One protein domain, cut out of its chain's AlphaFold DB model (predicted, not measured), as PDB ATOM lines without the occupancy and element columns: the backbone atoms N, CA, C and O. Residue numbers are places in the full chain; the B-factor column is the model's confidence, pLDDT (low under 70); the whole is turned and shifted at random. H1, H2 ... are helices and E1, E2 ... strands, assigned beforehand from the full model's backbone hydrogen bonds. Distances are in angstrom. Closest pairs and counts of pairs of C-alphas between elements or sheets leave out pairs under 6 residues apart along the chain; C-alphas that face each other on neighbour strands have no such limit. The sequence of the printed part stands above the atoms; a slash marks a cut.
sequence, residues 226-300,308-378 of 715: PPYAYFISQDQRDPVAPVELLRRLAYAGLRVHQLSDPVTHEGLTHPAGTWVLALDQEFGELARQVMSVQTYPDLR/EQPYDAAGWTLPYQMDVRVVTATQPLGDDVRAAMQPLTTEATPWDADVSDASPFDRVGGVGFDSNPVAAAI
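AT A GLANCE: This is residues 226 to 300 and 308 to 378 of the 715 residues of an uncharacterized protein of uncultured marine bacterium Ant4D5 (UniProt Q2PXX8). There is little regular structure: H1 and H2 graze a small twisted antiparallel sheet, E6-E1-E5-E2-E7, H4 packs beside E2 of that sheet and beside E3 of the hairpin E3-E4, and loops reach out to Arg 300 and Asp 354. Five named helices and seven strands hold under half of the 146 printed residues, mixed in class. The whole is compact, radius of gyration of the C-alphas 16.5 A, spanning 54 by 42 by 31 A.

HOW THE PARTS SIT: E1, residues 229 to 232, is antiparallel to E5, residues 275 to 278, with N 230 and O 277 within hydrogen-bond range, 2.9 A. H1, residues 241 to 251, touches H5, residues 373 to 377; their closest C-alphas, Arg 247 and Ala 375, are 4.4 A apart. In both helices every O i to N i+4 pair is within range.

IN THESE COORDINATES: E2 is residues 257 to 259, E3 263 to 265, E4 268 to 270, H2 284 to 291, H3 318 to 321, E6 327 to 329, H4 335 to 340, E7 341 to 343. C-alpha 229 is at (225.923, 180.968, 229.932), C-alpha 377 at (230.313, 173.504, 212.708).

THE WHOLE: Residues 301 to 307 are not printed; C-alphas 300 and 308 are 6.0 A apart. E7 to H5 is a long link. No printed residue is under 70 in pLDDT.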
ATOM      1  N   PRO A 226     227.022 185.234 237.760       97.19
ATOM      2  CA  PRO A 226     226.257 185.306 236.528       97.19
ATOM      3  C   PRO A 226     226.747 186.414 235.573       97.19
ATOM      4  O   PRO A 226     227.283 187.440 236.000       97.19
ATOM      5  N   PRO A 227     226.455 186.277 234.270       97.50
ATOM      6  CA  PRO A 227     225.773 185.138 233.669       97.50
ATOM      7  C   PRO A 227     226.719 183.950 233.486       97.50
ATOM      8  O   PRO A 227     227.874 184.116 233.107       97.50
ATOM      9  N   TYR A 228     226.205 182.746 233.707       98.56
ATOM     10  CA  TYR A 228     226.989 181.516 233.574       98.56
ATOM     11  C   TYR A 228     227.063 181.047 232.116       98.56
ATOM     12  O   TYR A 228     228.055 180.461 231.684       98.56
ATOM     13  N   ALA A 229     226.012 181.315 231.341       98.56
ATOM     14  CA  ALA A 229     225.923 180.968 229.932       98.56
ATOM     15  C   ALA A 229     224.848 181.780 229.207       98.56
ATOM     16  O   ALA A 229     223.969 182.391 229.818       98.56
ATOM     17  N   TYR A 230     224.881 181.694 227.883       98.75
ATOM     18  CA  TYR A 230     223.788 182.075 227.003       98.75
ATOM     19  C   TYR A 230     223.259 180.831 226.284       98.75
ATOM     20  O   TYR A 230     224.035 180.094 225.673       98.75
ATOM     21  N   PHE A 231     221.944 180.615 226.330       98.75
ATOM     22  CA  PHE A 231     221.233 179.606 225.546       98.75
ATOM     23  C   PHE A 231     220.600 180.265 224.317       98.75
ATOM     24  O   PHE A 231     219.788 181.189 224.436       98.75
ATOM     25  N   ILE A 232     220.951 179.773 223.130       98.69
ATOM     26  CA  ILE A 232     220.480 180.288 221.844       98.69
ATOM     27  C   ILE A 232     219.741 179.164 221.125       98.69
ATOM     28  O   ILE A 232     220.340 178.211 220.625       98.69
ATOM     29  N   SER A 233     218.412 179.269 221.087       96.94
ATOM     30  CA  SER A 233     217.582 178.325 220.336       96.94
ATOM     31  C   SER A 233     217.844 178.467 218.837       96.94
ATOM     32  O   SER A 233     217.979 179.586 218.338       96.94
ATOM     33  N   GLN A 234     217.830 177.344 218.117       95.69
ATOM     34  CA  GLN A 234     217.799 177.333 216.650       95.69
ATOM     35  C   GLN A 234     216.455 177.822 216.089       95.69
ATOM     36  O   GLN A 234     216.317 178.054 214.892       95.69
ATOM     37  N   ASP A 235     215.428 177.897 216.936       94.56
ATOM     38  CA  ASP A 235     214.122 178.433 216.585       94.56
ATOM     39  C   ASP A 235     214.086 179.952 216.806       94.56
ATOM     40  O   ASP A 235     213.936 180.441 217.934       94.56
ATOM     41  N   GLN A 236     214.286 180.683 215.709       96.31
ATOM     42  CA  GLN A 236     214.369 182.143 215.628       96.31
ATOM     43  C   GLN A 236     213.542 182.646 214.437       96.31
ATOM     44  O   GLN A 236     213.237 181.877 213.527       96.31
ATOM     45  N   ARG A 237     213.199 183.944 214.430       95.00
ATOM     46  CA  ARG A 237     212.465 184.584 213.316       95.00
ATOM     47  C   ARG A 237     213.249 184.512 212.003       95.00
ATOM     48  O   ARG A 237     212.677 184.216 210.959       95.00
ATOM     49  N   ASP A 238     214.557 184.741 212.094       97.56
ATOM     50  CA  ASP A 238     215.531 184.466 211.044       97.56
ATOM     51  C   ASP A 238     216.395 183.270 211.491       97.56
ATOM     52  O   ASP A 238     217.111 183.390 212.492       97.56
ATOM     53  N   PRO A 239     216.341 182.113 210.806       96.25
ATOM     54  CA  PRO A 239     217.093 180.921 211.199       96.25
ATOM     55  C   PRO A 239     218.612 181.078 211.022       96.25
ATOM     56  O   PRO A 239     219.371 180.318 211.624       96.25
ATOM     57  N   VAL A 240     219.064 182.050 210.221       98.19
ATOM     58  CA  VAL A 240     220.482 182.298 209.928       98.19
ATOM     59  C   VAL A 240     221.079 183.348 210.870       98.19
ATOM     60  O   VAL A 240     222.256 183.260 211.213       98.19
ATOM     61  N   ALA A 241     220.284 184.292 211.379       98.12
ATOM     62  CA  ALA A 241     220.755 185.303 212.333       98.12
ATOM     63  C   ALA A 241     221.522 184.750 213.563       98.12
ATOM     64  O   ALA A 241     222.613 185.260 213.845       98.12
ATOM     65  N   PRO A 242     221.053 183.712 214.295       98.31
ATOM     66  CA  PRO A 242     221.823 183.149 215.410       98.31
ATOM     67  C   PRO A 242     223.128 182.482 214.953       98.31
ATOM     68  O   PRO A 242     224.107 182.486 215.696       98.31
ATOM     69  N   VAL A 243     223.161 181.936 213.735       98.56
ATOM     70  CA  VAL A 243     224.357 181.320 213.149       98.56
ATOM     71  C   VAL A 243     225.391 182.383 212.824       98.56
ATOM     72  O   VAL A 243     226.535 182.254 213.246       98.56
ATOM     73  N   GLU A 244     224.994 183.472 212.162       98.12
ATOM     74  CA  GLU A 244     225.891 184.596 211.881       98.12
ATOM     75  C   GLU A 244     226.502 185.178 213.161       98.12
ATOM     76  O   GLU A 244     227.690 185.518 213.166       98.12
ATOM     77  N   LEU A 245     225.712 185.277 214.237       98.56
ATOM     78  CA  LEU A 245     226.174 185.723 215.552       98.56
ATOM     79  C   LEU A 245     227.232 184.764 216.109       98.56
ATOM     80  O   LEU A 245     228.353 185.172 216.412       98.56
ATOM     81  N   LEU A 246     226.888 183.482 216.234       98.69
ATOM     82  CA  LEU A 246     227.753 182.491 216.871       98.69
ATOM     83  C   LEU A 246     229.017 182.204 216.051       98.69
ATOM     84  O   LEU A 246     230.075 182.016 216.644       98.69
ATOM     85  N   ARG A 247     228.953 182.236 214.712       98.44
ATOM     86  CA  ARG A 247     230.126 182.069 213.836       98.44
ATOM     87  C   ARG A 247     231.161 183.168 214.052       98.44
ATOM     88  O   ARG A 247     232.347 182.863 214.115       98.44
ATOM     89  N   ARG A 248     230.732 184.422 214.234       97.69
ATOM     90  CA  ARG A 248     231.627 185.558 214.534       97.69
ATOM     91  C   ARG A 248     232.304 185.404 215.889       97.69
ATOM     92  O   ARG A 248     233.517 185.561 215.990       97.69
ATOM     93  N   LEU A 249     231.535 185.021 216.909       97.94
ATOM     94  CA  LEU A 249     232.064 184.745 218.246       97.94
ATOM     95  C   LEU A 249     233.062 183.578 218.230       97.94
ATOM     96  O   LEU A 249     234.151 183.691 218.791       97.94
ATOM     97  N   ALA A 250     232.728 182.490 217.535       98.00
ATOM     98  CA  ALA A 250     233.603 181.335 217.374       98.00
ATOM     99  C   ALA A 250     234.897 181.676 216.624       98.00
ATOM    100  O   ALA A 250     235.982 181.248 217.019       98.00
ATOM    101  N   TYR A 251     234.809 182.503 215.581       97.00
ATOM    102  CA  TYR A 251     235.981 182.981 214.847       97.00
ATOM    103  C   TYR A 251     236.894 183.875 215.698       97.00
ATOM    104  O   TYR A 251     238.108 183.874 215.506       97.00
ATOM    105  N   ALA A 252     236.321 184.584 216.675       95.44
ATOM    106  CA  ALA A 252     237.045 185.340 217.695       95.44
ATOM    107  C   ALA A 252     237.528 184.471 218.882       95.44
ATOM    108  O   ALA A 252     237.916 185.005 219.921       95.44
ATOM    109  N   GLY A 253     237.511 183.141 218.753       95.69
ATOM    110  CA  GLY A 253     238.102 182.211 219.719       95.69
ATOM    111  C   GLY A 253     237.153 181.686 220.800       95.69
ATOM    112  O   GLY A 253     237.603 180.976 221.696       95.69
ATOM    113  N   LEU A 254     235.852 181.997 220.748       97.50
ATOM    114  CA  LEU A 254     234.886 181.486 221.729       97.50
ATOM    115  C   LEU A 254     234.440 180.054 221.411       97.50
ATOM    116  O   LEU A 254     234.054 179.725 220.291       97.50
ATOM    117  N   ARG A 255     234.412 179.199 222.433       97.69
ATOM    118  CA  ARG A 255     233.866 177.842 222.329       97.69
ATOM    119  C   ARG A 255     232.346 177.870 222.452       97.69
ATOM    120  O   ARG A 255     231.808 178.450 223.396       97.69
ATOM    121  N   VAL A 256     231.671 177.182 221.533       98.50
ATOM    122  CA  VAL A 256     230.212 177.002 221.518       98.50
ATOM    123  C   VAL A 256     229.895 175.513 221.635       98.50
ATOM    124  O   VAL A 256     230.555 174.677 221.018       98.50
ATOM    125  N   HIS A 257     228.886 175.180 222.434       98.69
ATOM    126  CA  HIS A 257     228.385 173.816 222.582       98.69
ATOM    127  C   HIS A 257     226.985 173.699 221.985       98.69
ATOM    128  O   HIS A 257     226.286 174.698 221.819       98.69
ATOM    129  N   GLN A 258     226.555 172.477 221.704       98.56
ATOM    130  CA  GLN A 258     225.192 172.151 221.310       98.56
ATOM    131  C   GLN A 258     224.632 171.078 222.241       98.56
ATOM    132  O   GLN A 258     225.320 170.113 222.560       98.56
ATOM    133  N   LEU A 259     223.386 171.238 222.679       98.69
ATOM    134  CA  LEU A 259     222.723 170.238 223.510       98.69
ATOM    135  C   LEU A 259     222.393 168.972 222.702       98.69
ATOM    136  O   LEU A 259     221.707 169.066 221.683       98.69
ATOM    137  N   SER A 260     222.822 167.798 223.169       98.31
ATOM    138  CA  SER A 260     222.437 166.495 222.598       98.31
ATOM    139  C   SER A 260     221.002 166.098 222.941       98.31
ATOM    140  O   SER A 260     220.334 165.436 222.151       98.31
ATOM    141  N   ASP A 261     220.525 166.538 224.104       98.06
ATOM    142  CA  ASP A 261     219.251 166.159 224.706       98.06
ATOM    143  C   ASP A 261     218.530 167.405 225.239       98.06
ATOM    144  O   ASP A 261     219.176 168.421 225.514       98.06
ATOM    145  N   PRO A 262     217.192 167.379 225.381       98.12
ATOM    146  CA  PRO A 262     216.483 168.468 226.036       98.12
ATOM    147  C   PRO A 262     216.891 168.570 227.513       98.12
ATOM    148  O   PRO A 262     216.900 167.570 228.229       98.12
ATOM    149  N   VAL A 263     217.156 169.788 227.984       98.31
ATOM    150  CA  VAL A 263     217.505 170.074 229.389       98.31
ATOM    151  C   VAL A 263     216.557 171.117 229.964       98.31
ATOM    152  O   VAL A 263     215.957 171.895 229.224       98.31
ATOM    153  N   THR A 264     216.405 171.152 231.286       98.00
ATOM    154  CA  THR A 264     215.649 172.214 231.961       98.00
ATOM    155  C   THR A 264     216.571 172.979 232.891       98.00
ATOM    156  O   THR A 264     217.144 172.404 233.807       98.00
ATOM    157  N   HIS A 265     216.691 174.281 232.665       97.81
ATOM    158  CA  HIS A 265     217.531 175.173 233.451       97.81
ATOM    159  C   HIS A 265     216.714 176.413 233.827       97.81
ATOM    160  O   HIS A 265     215.997 176.955 232.992       97.81
ATOM    161  N   GLU A 266     216.739 176.810 235.102       97.25
ATOM    162  CA  GLU A 266     215.956 177.950 235.625       97.25
ATOM    163  C   GLU A 266     214.443 177.882 235.322       97.25
ATOM    164  O   GLU A 266     213.768 178.896 235.166       97.25
ATOM    165  N   GLY A 267     213.889 176.667 235.237       95.94
ATOM    166  CA  GLY A 267     212.476 176.443 234.910       95.94
ATOM    167  C   GLY A 267     212.130 176.591 233.424       95.94
ATOM    168  O   GLY A 267     210.966 176.430 233.060       95.94
ATOM    169  N   LEU A 268     213.119 176.844 232.562       97.25
ATOM    170  CA  LEU A 268     212.972 176.885 231.111       97.25
ATOM    171  C   LEU A 268     213.510 175.592 230.492       97.25
ATOM    172  O   LEU A 268     214.631 175.166 230.768       97.25
ATOM    173  N   THR A 269     212.705 174.956 229.643       97.62
ATOM    174  CA  THR A 269     213.143 173.787 228.874       97.62
ATOM    175  C   THR A 269     213.806 174.238 227.578       97.62
ATOM    176  O   THR A 269     213.189 174.905 226.746       97.62
ATOM    177  N   HIS A 270     215.054 173.825 227.390       98.06
ATOM    178  CA  HIS A 270     215.827 174.034 226.175       98.06
ATOM    179  C   HIS A 270     215.857 172.726 225.375       98.06
ATOM    180  O   HIS A 270     216.298 171.709 225.912       98.06
ATOM    181  N   PRO A 271     215.378 172.700 224.118       97.94
ATOM    182  CA  PRO A 271     215.373 171.481 223.315       97.94
ATOM    183  C   PRO A 271     216.790 171.062 222.900       97.94
ATOM    184  O   PRO A 271     217.702 171.895 222.831       97.94
ATOM    185  N   ALA A 272     216.945 169.786 222.536       97.69
ATOM    186  CA  ALA A 272     218.130 169.308 221.827       97.69
ATOM    187  C   ALA A 272     218.401 170.175 220.583       97.69
ATOM    188  O   ALA A 272     217.476 170.674 219.936       97.69
ATOM    189  N   GLY A 273     219.675 170.386 220.268       97.56
ATOM    190  CA  GLY A 273     220.121 171.281 219.206       97.56
ATOM    191  C   GLY A 273     220.312 172.740 219.631       97.56
ATOM    192  O   GLY A 273     220.956 173.483 218.891       97.56
ATOM    193  N   THR A 274     219.819 173.158 220.808       98.62
ATOM    194  CA  THR A 274     220.083 174.501 221.364       98.62
ATOM    195  C   THR A 274     221.583 174.717 221.530       98.62
ATOM    196  O   THR A 274     222.280 173.851 222.063       98.62
ATOM    197  N   TRP A 275     222.078 175.879 221.108       98.81
ATOM    198  CA  TRP A 275     223.468 176.258 221.322       98.81
ATOM    199  C   TRP A 275     223.667 176.857 222.711       98.81
ATOM    200  O   TRP A 275     222.833 177.627 223.190       98.81
ATOM    201  N   VAL A 276     224.791 176.524 223.340       98.75
ATOM    202  CA  VAL A 276     225.182 177.015 224.663       98.75
ATOM    203  C   VAL A 276     226.558 177.663 224.567       98.75
ATOM    204  O   VAL A 276     227.562 176.998 224.297       98.75
ATOM    205  N   LEU A 277     226.601 178.972 224.812       98.69
ATOM    206  CA  LEU A 277     227.831 179.735 224.993       98.69
ATOM    207  C   LEU A 277     228.057 179.912 226.497       98.69
ATOM    208  O   LEU A 277     227.512 180.832 227.100       98.69
ATOM    209  N   ALA A 278     228.808 178.996 227.107       98.38
ATOM    210  CA  ALA A 278     229.173 179.080 228.520       98.38
ATOM    211  C   ALA A 278     230.299 180.104 228.723       98.38
ATOM    212  O   ALA A 278     231.201 180.189 227.889       98.38
ATOM    213  N   LEU A 279     230.242 180.908 229.786       98.50
ATOM    214  CA  LEU A 279     231.218 181.983 230.010       98.50
ATOM    215  C   LEU A 279     232.427 181.539 230.838       98.50
ATOM    216  O   LEU A 279     233.402 182.280 230.901       98.50
ATOM    217  N   ASP A 280     232.416 180.335 231.416       97.81
ATOM    218  CA  ASP A 280     233.540 179.726 232.145       97.81
ATOM    219  C   ASP A 280     234.677 179.265 231.207       97.81
ATOM    220  O   ASP A 280     235.186 178.146 231.278       97.81
ATOM    221  N   GLN A 281     235.098 180.171 230.324       97.81
ATOM    222  CA  GLN A 281     236.205 180.060 229.382       97.81
ATOM    223  C   GLN A 281     237.077 181.322 229.415       97.81
ATOM    224  O   GLN A 281     236.665 182.379 229.885       97.81
ATOM    225  N   GLU A 282     238.296 181.213 228.898       96.38
ATOM    226  CA  GLU A 282     239.338 182.238 228.966       96.38
ATOM    227  C   GLU A 282     238.943 183.575 228.327       96.38
ATOM    228  O   GLU A 282     239.466 184.603 228.744       96.38
ATOM    229  N   PHE A 283     238.028 183.577 227.353       96.88
ATOM    230  CA  PHE A 283     237.522 184.783 226.685       96.88
ATOM    231  C   PHE A 283     236.077 185.120 227.097       96.88
ATOM    232  O   PHE A 283     235.348 185.772 226.349       96.88
ATOM    233  N   GLY A 284     235.632 184.674 228.277       97.38
ATOM    234  CA  GLY A 284     234.280 184.918 228.791       97.38
ATOM    235  C   GLY A 284     233.881 186.399 228.813       97.38
ATOM    236  O   GLY A 284     232.737 186.728 228.502       97.38
ATOM    237  N   GLU A 285     234.826 187.306 229.075       96.94
ATOM    238  CA  GLU A 285     234.578 188.754 229.055       96.94
ATOM    239  C   GLU A 285     234.339 189.296 227.635       96.94
ATOM    240  O   GLU A 285     233.535 190.212 227.472       96.94
ATOM    241  N   LEU A 286     234.938 188.709 226.585       97.12
ATOM    242  CA  LEU A 286     234.594 189.049 225.194       97.12
ATOM    243  C   LEU A 286     233.126 188.714 224.918       97.12
ATOM    244  O   LEU A 286     232.380 189.563 224.427       97.12
ATOM    245  N   ALA A 287     232.699 187.500 225.281       97.38
ATOM    246  CA  ALA A 287     231.304 187.091 225.154       97.38
ATOM    247  C   ALA A 287     230.384 188.018 225.960       97.38
ATOM    248  O   ALA A 287     229.372 188.492 225.445       97.38
ATOM    249  N   ARG A 288     230.739 188.332 227.211       97.12
ATOM    250  CA  ARG A 288     229.964 189.244 228.059       97.12
ATOM    251  C   ARG A 288     229.854 190.636 227.444       97.12
ATOM    252  O   ARG A 288     228.741 191.159 227.392       97.12
ATOM    253  N   GLN A 289     230.954 191.198 226.950       96.44
ATOM    254  CA  GLN A 289     231.009 192.545 226.388       96.44
ATOM    255  C   GLN A 289     230.060 192.712 225.204       96.44
ATOM    256  O   GLN A 289     229.352 193.712 225.142       96.44
ATOM    257  N   VAL A 290     229.997 191.748 224.286       97.06
ATOM    258  CA  VAL A 290     229.182 191.883 223.064       97.06
ATOM    259  C   VAL A 290     227.743 191.379 223.218       97.06
ATOM    260  O   VAL A 290     226.860 191.833 222.491       97.06
ATOM    261  N   MET A 291     227.482 190.482 224.177       97.88
ATOM    262  CA  MET A 291     226.150 189.896 224.398       97.88
ATOM    263  C   MET A 291     225.290 190.667 225.404       97.88
ATOM    264  O   MET A 291     224.067 190.555 225.363       97.88
ATOM    265  N   SER A 292     225.902 191.429 226.313       96.12
ATOM    266  CA  SER A 292     225.176 192.132 227.383       96.12
ATOM    267  C   SER A 292     224.653 193.493 226.938       96.12
ATOM    268  O   SER A 292     225.108 194.054 225.942       96.12
ATOM    269  N   VAL A 293     223.722 194.039 227.718       96.94
ATOM    270  CA  VAL A 293     223.288 195.438 227.626       96.94
ATOM    271  C   VAL A 293     224.403 196.372 228.104       96.94
ATOM    272  O   VAL A 293     225.052 196.091 229.111       96.94
ATOM    273  N   GLN A 294     224.629 197.467 227.375       95.62
ATOM    274  CA  GLN A 294     225.558 198.532 227.745       95.62
ATOM    275  C   GLN A 294     224.815 199.633 228.502       95.62
ATOM    276  O   GLN A 294     223.773 200.106 228.050       95.62
ATOM    277  N   THR A 295     225.397 200.093 229.606       93.75
ATOM    278  CA  THR A 295     224.999 201.329 230.289       93.75
ATOM    279  C   THR A 295     226.175 202.285 230.208       93.75
ATOM    280  O   THR A 295     227.160 202.110 230.926       93.75
ATOM    281  N   TYR A 296     226.103 203.255 229.298       90.75
ATOM    282  CA  TYR A 296     227.164 204.247 229.159       90.75
ATOM    283  C   TYR A 296     227.156 205.190 230.377       90.75
ATOM    284  O   TYR A 296     226.077 205.652 230.764       90.75
ATOM    285  N   PRO A 297     228.311 205.468 231.008       87.94
ATOM    286  CA  PRO A 297     228.361 206.315 232.197       87.94
ATOM    287  C   PRO A 297     228.010 207.774 231.878       87.94
ATOM    288  O   PRO A 297     228.335 208.283 230.809       87.94
ATOM    289  N   ASP A 298     227.383 208.474 232.825       84.25
ATOM    290  CA  ASP A 298     227.220 209.927 232.733       84.25
ATOM    291  C   ASP A 298     228.541 210.613 233.114       84.25
ATOM    292  O   ASP A 298     228.955 210.584 234.273       84.25
ATOM    293  N   LEU A 299     229.221 211.188 232.122       82.81
ATOM    294  CA  LEU A 299     230.577 211.739 232.240       82.81
ATOM    295  C   LEU A 299     230.599 213.260 232.458       82.81
ATOM    296  O   LEU A 299     231.583 213.936 232.164       82.81
ATOM    297  N   ARG A 300     229.504 213.838 232.957       81.69
ATOM    298  CA  ARG A 300     229.475 215.259 233.319       81.69
ATOM    299  C   ARG A 300     230.443 215.553 234.469       81.69
ATOM    300  O   ARG A 300     230.442 214.866 235.486       81.69
ATOM    301  N   GLU A 308     229.578 214.590 228.458       77.12
ATOM    302  CA  GLU A 308     230.670 214.186 227.578       77.12
ATOM    303  C   GLU A 308     230.151 213.158 226.571       77.12
ATOM    304  O   GLU A 308     229.326 212.295 226.884       77.12
ATOM    305  N   GLN A 309     230.583 213.294 225.322       74.94
ATOM    306  CA  GLN A 309     230.069 212.465 224.241       74.94
ATOM    307  C   GLN A 309     230.810 211.131 224.215       74.94
ATOM    308  O   GLN A 309     232.035 211.148 224.322       74.94
ATOM    309  N   PRO A 310     230.114 210.008 223.963       83.06
ATOM    310  CA  PRO A 310     230.763 208.811 223.457       83.06
ATOM    311  C   PRO A 310     231.633 209.180 222.259       83.06
ATOM    312  O   PRO A 310     231.168 209.878 221.347       83.06
ATOM    313  N   TYR A 311     232.887 208.733 222.268       82.25
ATOM    314  CA  TYR A 311     233.803 209.005 221.166       82.25
ATOM    315  C   TYR A 311     233.348 208.293 219.878       82.25
ATOM    316  O   TYR A 311     233.461 208.851 218.783       82.25
ATOM    317  N   ASP A 312     232.785 207.086 220.010       86.81
ATOM    318  CA  ASP A 312     232.234 206.288 218.907       86.81
ATOM    319  C   ASP A 312     230.784 205.839 219.193       86.81
ATOM    320  O   ASP A 312     229.867 206.654 219.099       86.81
ATOM    321  N   ALA A 313     230.553 204.572 219.560       92.38
ATOM    322  CA  ALA A 313     229.223 204.033 219.852       92.38
ATOM    323  C   ALA A 313     229.041 203.743 221.347       92.38
ATOM    324  O   ALA A 313     229.893 203.107 221.967       92.38
ATOM    325  N   ALA A 314     227.904 204.156 221.910       94.00
ATOM    326  CA  ALA A 314     227.570 203.945 223.314       94.00
ATOM    327  C   ALA A 314     227.037 202.531 223.613       94.00
ATOM    328  O   ALA A 314     227.267 202.023 224.710       94.00
ATOM    329  N   GLY A 315     226.342 201.885 222.670       95.12
ATOM    330  CA  GLY A 315     225.741 200.559 222.844       95.12
ATOM    331  C   GLY A 315     225.724 199.728 221.561       95.12
ATOM    332  O   GLY A 315     225.595 200.258 220.459       95.12
ATOM    333  N   TRP A 316     225.869 198.407 221.699       95.44
ATOM    334  CA  TRP A 316     226.014 197.493 220.554       95.44
ATOM    335  C   TRP A 316     225.378 196.113 220.744       95.44
ATOM    336  O   TRP A 316     225.358 195.369 219.771       95.44
ATOM    337  N   THR A 317     224.893 195.744 221.937       97.69
ATOM    338  CA  THR A 317     224.288 194.437 222.291       97.69
ATOM    339  C   THR A 317     223.872 193.587 221.083       97.69
ATOM    340  O   THR A 317     222.812 193.801 220.488       97.69
ATOM    341  N   LEU A 318     224.718 192.625 220.698       98.12
ATOM    342  CA  LEU A 318     224.563 191.894 219.436       98.12
ATOM    343  C   LEU A 318     223.228 191.147 219.310       98.12
ATOM    344  O   LEU A 318     222.634 191.211 218.232       98.12
ATOM    345  N   PRO A 319     222.689 190.509 220.372       98.44
ATOM    346  CA  PRO A 319     221.357 189.912 220.313       98.44
ATOM    347  C   PRO A 319     220.267 190.895 219.866       98.44
ATOM    348  O   PRO A 319     219.372 190.523 219.112       98.44
ATOM    349  N   TYR A 320     220.354 192.163 220.278       98.38
ATOM    350  CA  TYR A 320     219.403 193.195 219.868       98.38
ATOM    351  C   TYR A 320     219.641 193.650 218.431       98.38
ATOM    352  O   TYR A 320     218.689 193.696 217.655       98.38
ATOM    353  N   GLN A 321     220.895 193.921 218.058       97.94
ATOM    354  CA  GLN A 321     221.253 194.316 216.693       97.94
ATOM    355  C   GLN A 321     220.858 193.271 215.645       97.94
ATOM    356  O   GLN A 321     220.471 193.632 214.536       97.94
ATOM    357  N   MET A 322     220.946 191.986 215.986       98.00
ATOM    358  CA  MET A 322     220.707 190.879 215.060       98.00
ATOM    359  C   MET A 322     219.300 190.269 215.177       98.00
ATOM    360  O   MET A 322     219.010 189.293 214.494       98.00
ATOM    361  N   ASP A 323     218.435 190.830 216.033       97.38
ATOM    362  CA  ASP A 323     217.110 190.287 216.390       97.38
ATOM    363  C   ASP A 323     217.144 188.795 216.789       97.38
ATOM    364  O   ASP A 323     216.284 187.997 216.414       97.38
ATOM    365  N   VAL A 324     218.160 188.408 217.567       98.31
ATOM    366  CA  VAL A 324     218.348 187.040 218.067       98.31
ATOM    367  C   VAL A 324     217.851 186.953 219.504       98.31
ATOM    368  O   VAL A 324     218.355 187.629 220.402       98.31
ATOM    369  N   ARG A 325     216.892 186.059 219.758       97.38
ATOM    370  CA  ARG A 325     216.443 185.760 221.119       97.38
ATOM    371  C   ARG A 325     217.477 184.896 221.832       97.38
ATOM    372  O   ARG A 325     217.770 183.781 221.392       97.38
ATOM    373  N   VAL A 326     217.948 185.385 222.974       98.19
ATOM    374  CA  VAL A 326     218.925 184.718 223.838       98.19
ATOM    375  C   VAL A 326     218.351 184.596 225.243       98.19
ATOM    376  O   VAL A 326     217.813 185.564 225.778       98.19
ATOM    377  N   VAL A 327     218.475 183.416 225.848       98.31
ATOM    378  CA  VAL A 327     218.167 183.207 227.267       98.31
ATOM    379  C   VAL A 327     219.476 183.246 228.044       98.31
ATOM    380  O   VAL A 327     220.404 182.498 227.747       98.31
ATOM    381  N   THR A 328     219.566 184.150 229.013       98.31
ATOM    382  CA  THR A 328     220.755 184.310 229.856       98.31
ATOM    383  C   THR A 328     220.610 183.451 231.102       98.31
ATOM    384  O   THR A 328     219.629 183.610 231.818       98.31
ATOM    385  N   ALA A 329     221.586 182.585 231.369       98.25
ATOM    386  CA  ALA A 329     221.629 181.767 232.574       98.25
ATOM    387  C   ALA A 329     222.142 182.590 233.761       98.25
ATOM    388  O   ALA A 329     223.300 183.021 233.774       98.25
ATOM    389  N   THR A 330     221.289 182.808 234.758       98.06
ATOM    390  CA  THR A 330     221.622 183.555 235.985       98.06
ATOM    391  C   THR A 330     222.037 182.666 237.162       98.06
ATOM    392  O   THR A 330     222.472 183.180 238.191       98.06
ATOM    393  N   GLN A 331     221.956 181.346 237.001       97.81
ATOM    394  CA  GLN A 331     222.334 180.311 237.958       97.81
ATOM    395  C   GLN A 331     223.389 179.368 237.354       97.81
ATOM    396  O   GLN A 331     223.444 179.209 236.131       97.81
ATOM    397  N   PRO A 332     224.227 178.720 238.189       97.94
ATOM    398  CA  PRO A 332     225.237 177.783 237.710       97.94
ATOM    399  C   PRO A 332     224.647 176.653 236.860       97.94
ATOM    400  O   PRO A 332     223.610 176.081 237.203       97.94
ATOM    401  N   LEU A 333     225.345 176.278 235.786       97.81
ATOM    402  CA  LEU A 333     224.963 175.134 234.956       97.81
ATOM    403  C   LEU A 333     225.093 173.825 235.750       97.81
ATOM    404  O   LEU A 333     226.185 173.503 236.227       97.81
ATOM    405  N   GLY A 334     223.991 173.077 235.852       94.88
ATOM    406  CA  GLY A 334     223.942 171.766 236.502       94.88
ATOM    407  C   GLY A 334     224.696 170.678 235.732       94.88
ATOM    408  O   GLY A 334     225.002 170.829 234.545       94.88
ATOM    409  N   ASP A 335     224.985 169.565 236.409       96.88
ATOM    410  CA  ASP A 335     225.698 168.420 235.825       96.88
ATOM    411  C   ASP A 335     224.950 167.812 234.629       96.88
ATOM    412  O   ASP A 335     225.573 167.370 233.668       96.88
ATOM    413  N   ASP A 336     223.616 167.829 234.662       96.38
ATOM    414  CA  ASP A 336     222.747 167.379 233.575       96.38
ATOM    415  C   ASP A 336     222.890 168.261 232.326       96.38
ATOM    416  O   ASP A 336     223.046 167.746 231.218       96.38
ATOM    417  N   VAL A 337     222.928 169.585 232.507       98.12
ATOM    418  CA  VAL A 337     223.163 170.539 231.415       98.12
ATOM    419  C   VAL A 337     224.553 170.329 230.821       98.12
ATOM    420  O   VAL A 337     224.688 170.201 229.606       98.12
ATOM    421  N   ARG A 338     225.586 170.241 231.668       98.12
ATOM    422  CA  ARG A 338     226.973 170.032 231.221       98.12
ATOM    423  C   ARG A 338     227.157 168.693 230.507       98.12
ATOM    424  O   ARG A 338     227.889 168.645 229.525       98.12
ATOM    425  N   ALA A 339     226.482 167.631 230.947       98.12
ATOM    426  CA  ALA A 339     226.522 166.326 230.288       98.12
ATOM    427  C   ALA A 339     225.881 166.344 228.888       98.12
ATOM    428  O   ALA A 339     226.345 165.637 227.995       98.12
ATOM    429  N   ALA A 340     224.846 167.165 228.686       98.44
ATOM    430  CA  ALA A 340     224.198 167.333 227.388       98.44
ATOM    431  C   ALA A 340     224.976 168.259 226.432       98.44
ATOM    432  O   ALA A 340     224.753 168.212 225.224       98.44
ATOM    433  N   MET A 341     225.884 169.105 226.931       98.44
ATOM    434  CA  MET A 341     226.674 170.028 226.110       98.44
ATOM    435  C   MET A 341     227.761 169.297 225.307       98.44
ATOM    436  O   MET A 341     228.815 168.946 225.831       98.44
ATOM    437  N   GLN A 342     227.542 169.142 224.004       98.25
ATOM    438  CA  GLN A 342     228.534 168.615 223.069       98.25
ATOM    439  C   GLN A 342     229.340 169.760 222.436       98.25
ATOM    440  O   GLN A 342     228.734 170.703 221.921       98.25
ATOM    441  N   PRO A 343     230.685 169.722 222.448       97.00
ATOM    442  CA  PRO A 343     231.497 170.708 221.742       97.00
ATOM    443  C   PRO A 343     231.173 170.730 220.244       97.00
ATOM    444  O   PRO A 343     231.137 169.679 219.603       97.00
ATOM    445  N   LEU A 344     230.977 171.920 219.675       95.75
ATOM    446  CA  LEU A 344     230.823 172.077 218.231       95.75
ATOM    447  C   LEU A 344     232.185 172.238 217.568       95.75
ATOM    448  O   LEU A 344     232.894 173.211 217.808       95.75
ATOM    449  N   THR A 345     232.546 171.284 216.718       97.38
ATOM    450  CA  THR A 345     233.754 171.351 215.897       97.38
ATOM    451  C   THR A 345     233.605 170.455 214.673       97.38
ATOM    452  O   THR A 345     232.983 169.395 214.743       97.38
ATOM    453  N   THR A 346     234.199 170.863 213.559       97.44
ATOM    454  CA  THR A 346     234.296 170.073 212.325       97.44
ATOM    455  C   THR A 346     235.645 170.325 211.647       97.44
ATOM    456  O   THR A 346     236.451 171.119 212.133       97.44
ATOM    457  N   GLU A 347     235.922 169.628 210.547       96.88
ATOM    458  CA  GLU A 347     237.080 169.920 209.703       96.88
ATOM    459  C   GLU A 347     236.917 171.301 209.048       96.88
ATOM    460  O   GLU A 347     235.896 171.586 208.425       96.88
ATOM    461  N   ALA A 348     237.914 172.171 209.227       96.25
ATOM    462  CA  ALA A 348     237.899 173.518 208.671       96.25
ATOM    463  C   ALA A 348     238.288 173.516 207.186       96.25
ATOM    464  O   ALA A 348     239.170 172.770 206.759       96.25
ATOM    465  N   THR A 349     237.688 174.420 206.416       96.62
ATOM    466  CA  THR A 349     238.094 174.675 205.031       96.62
ATOM    467  C   THR A 349     239.400 175.477 205.022       96.62
ATOM    468  O   THR A 349     239.475 176.510 205.692       96.62
ATOM    469  N   PRO A 350     240.446 175.066 204.279       95.44
ATOM    470  CA  PRO A 350     241.673 175.853 204.180       95.44
ATOM    471  C   PRO A 350     241.392 177.293 203.728       95.44
ATOM    472  O   PRO A 350     240.579 177.521 202.837       95.44
ATOM    473  N   TRP A 351     242.067 178.274 204.332       93.12
ATOM    474  CA  TRP A 351     241.846 179.698 204.029       93.12
ATOM    475  C   TRP A 351     242.105 180.053 202.554       93.12
ATOM    476  O   TRP A 351     241.495 180.974 202.019       93.12
ATOM    477  N   ASP A 352     243.018 179.331 201.912       93.19
ATOM    478  CA  ASP A 352     243.411 179.464 200.509       93.19
ATOM    479  C   ASP A 352     242.718 178.447 199.585       93.19
ATOM    480  O   ASP A 352     243.123 178.294 198.431       93.19
ATOM    481  N   ALA A 353     241.683 177.752 200.070       94.75
ATOM    482  CA  ALA A 353     240.915 176.822 199.255       94.75
ATOM    483  C   ALA A 353     240.216 177.542 198.090       94.75
ATOM    484  O   ALA A 353     239.618 178.607 198.256       94.75
ATOM    485  N   ASP A 354     240.243 176.909 196.916       92.88
ATOM    486  CA  ASP A 354     239.525 177.368 195.726       92.88
ATOM    487  C   ASP A 354     238.051 176.940 195.807       92.88
ATOM    488  O   ASP A 354     237.638 175.915 195.263       92.88
ATOM    489  N   VAL A 355     237.271 177.697 196.580       92.94
ATOM    490  CA  VAL A 355     235.818 177.536 196.724       92.94
ATOM    491  C   VAL A 355     235.120 178.827 196.314       92.94
ATOM    492  O   VAL A 355     235.568 179.919 196.663       92.94
ATOM    493  N   SER A 356     234.005 178.717 195.586       89.50
ATOM    494  CA  SER A 356     233.207 179.894 195.223       89.50
ATOM    495  C   SER A 356     232.578 180.539 196.457       89.50
ATOM    496  O   SER A 356     232.665 181.750 196.637       89.50
ATOM    497  N   ASP A 357     231.965 179.713 197.307       94.62
ATOM    498  CA  ASP A 357     231.396 180.088 198.598       94.62
ATOM    499  C   ASP A 357     231.193 178.817 199.437       94.62
ATOM    500  O   ASP A 357     230.526 177.883 198.987       94.62
ATOM    501  N   ALA A 358     231.813 178.747 200.614       96.38
ATOM    502  CA  ALA A 358     231.743 177.584 201.494       96.38
ATOM    503  C   ALA A 358     230.402 177.502 202.243       96.38
ATOM    504  O   ALA A 358     229.917 176.404 202.513       96.38
ATOM    505  N   SER A 359     229.788 178.651 202.538       96.88
ATOM    506  CA  SER A 359     228.536 178.749 203.295       96.88
ATOM    507  C   SER A 359     227.619 179.817 202.683       96.88
ATOM    508  O   SER A 359     227.491 180.897 203.258       96.88
ATOM    509  N   PRO A 360     226.908 179.523 201.574       96.50
ATOM    510  CA  PRO A 360     226.081 180.513 200.864       96.50
ATOM    511  C   PRO A 360     224.972 181.177 201.702       96.50
ATOM    512  O   PRO A 360     224.453 182.236 201.334       96.50
ATOM    513  N   PHE A 361     224.590 180.567 202.830       97.31
ATOM    514  CA  PHE A 361     223.640 181.147 203.776       97.31
ATOM    515  C   PHE A 361     224.233 182.316 204.570       97.31
ATOM    516  O   PHE A 361     223.467 183.171 205.002       97.31
ATOM    517  N   ASP A 362     225.551 182.367 204.790       96.31
ATOM    518  CA  ASP A 362     226.202 183.465 205.505       96.31
ATOM    519  C   ASP A 362     226.358 184.655 204.560       96.31
ATOM    520  O   ASP A 362     226.645 184.513 203.364       96.31
ATOM    521  N   ARG A 363     226.181 185.868 205.082       93.25
ATOM    522  CA  ARG A 363     226.411 187.051 204.262       93.25
ATOM    523  C   ARG A 363     227.862 187.196 203.790       93.25
ATOM    524  O   ARG A 363     228.101 187.840 202.772       93.25
ATOM    525  N   VAL A 364     228.815 186.621 204.526       92.88
ATOM    526  CA  VAL A 364     230.239 186.605 204.185       92.88
ATOM    527  C   VAL A 364     230.544 185.429 203.255       92.88
ATOM    528  O   VAL A 364     230.626 184.295 203.713       92.88
ATOM    529  N   GLY A 365     230.783 185.719 201.973       92.44
ATOM    530  CA  GLY A 365     231.119 184.693 200.979       92.44
ATOM    531  C   GLY A 365     232.583 184.221 200.984       92.44
ATOM    532  O   GLY A 365     233.432 184.699 201.752       92.44
ATOM    533  N   GLY A 366     232.897 183.315 200.053       94.00
ATOM    534  CA  GLY A 366     234.204 182.662 199.917       94.00
ATOM    535  C   GLY A 366     234.420 181.593 200.992       94.00
ATOM    536  O   GLY A 366     233.478 180.928 201.402       94.00
ATOM    537  N   VAL A 367     235.652 181.431 201.489       95.69
ATOM    538  CA  VAL A 367     235.910 180.560 202.659       95.69
ATOM    539  C   VAL A 367     235.278 181.138 203.936       95.69
ATOM    540  O   VAL A 367     234.925 180.397 204.849       95.69
ATOM    541  N   GLY A 368     235.126 182.464 204.017       95.06
ATOM    542  CA  GLY A 368     234.436 183.142 205.114       95.06
ATOM    543  C   GLY A 368     234.898 182.697 206.505       95.06
ATOM    544  O   GLY A 368     236.080 182.780 206.844       95.06
ATOM    545  N   PHE A 369     233.946 182.243 207.321       97.19
ATOM    546  CA  PHE A 369     234.222 181.720 208.662       97.19
ATOM    547  C   PHE A 369     234.514 180.208 208.685       97.19
ATOM    548  O   PHE A 369     234.897 179.694 209.733       97.19
ATOM    549  N   ASP A 370     234.380 179.495 207.562       97.25
ATOM    550  CA  ASP A 370     234.604 178.042 207.486       97.25
ATOM    551  C   ASP A 370     236.077 177.649 207.679       97.25
ATOM    552  O   ASP A 370     236.386 176.478 207.895       97.25
ATOM    553  N   SER A 371     236.996 178.621 207.675       95.81
ATOM    554  CA  SER A 371     238.395 178.397 208.054       95.81
ATOM    555  C   SER A 371     238.623 178.211 209.552       95.81
ATOM    556  O   SER A 371     239.759 177.988 209.968       95.81
ATOM    557  N   ASN A 372     237.586 178.358 210.378       97.00
ATOM    558  CA  ASN A 372     237.639 178.072 211.806       97.00
ATOM    559  C   ASN A 372     236.762 176.841 212.106       97.00
ATOM    560  O   ASN A 372     235.589 176.835 211.734       97.00
ATOM    561  N   PRO A 373     237.285 175.816 212.801       97.12
ATOM    562  CA  PRO A 373     236.593 174.535 212.970       97.12
ATOM    563  C   PRO A 373     235.314 174.623 213.813       97.12
ATOM    564  O   PRO A 373     234.379 173.856 213.586       97.12
ATOM    565  N   VAL A 374     235.245 175.554 214.773       98.06
ATOM    566  CA  VAL A 374     234.039 175.782 215.586       98.06
ATOM    567  C   VAL A 374     233.010 176.554 214.767       98.06
ATOM    568  O   VAL A 374     231.850 176.158 214.714       98.06
ATOM    569  N   ALA A 375     233.431 177.619 214.077       98.06
ATOM    570  CA  ALA A 375     232.537 178.411 213.233       98.06
ATOM    571  C   ALA A 375     231.946 177.589 212.073       98.06
ATOM    572  O   ALA A 375     230.744 177.660 211.839       98.06
ATOM    573  N   ALA A 376     232.749 176.751 211.413       97.94
ATOM    574  CA  ALA A 376     232.299 175.840 210.358       97.94
ATOM    575  C   ALA A 376     231.244 174.824 210.845       97.94
ATOM    576  O   ALA A 376     230.381 174.396 210.082       97.94
ATOM    577  N   ALA A 377     231.281 174.435 212.125       98.25
ATOM    578  CA  ALA A 377     230.313 173.504 212.708       98.25
ATOM    579  C   ALA A 377     228.966 174.162 213.059       98.25
ATOM    580  O   ALA A 377     227.982 173.466 213.319       98.25
ATOM    581  N   ILE A 378     228.902 175.496 213.087       98.44
ATOM    582  CA  ILE A 378     227.681 176.245 213.383       98.44
ATOM    583  C   ILE A 378     226.929 176.467 212.068       98.44
ATOM    584  O   ILE A 378     227.219 177.384 211.299       98.44
TER     585      ILE A 378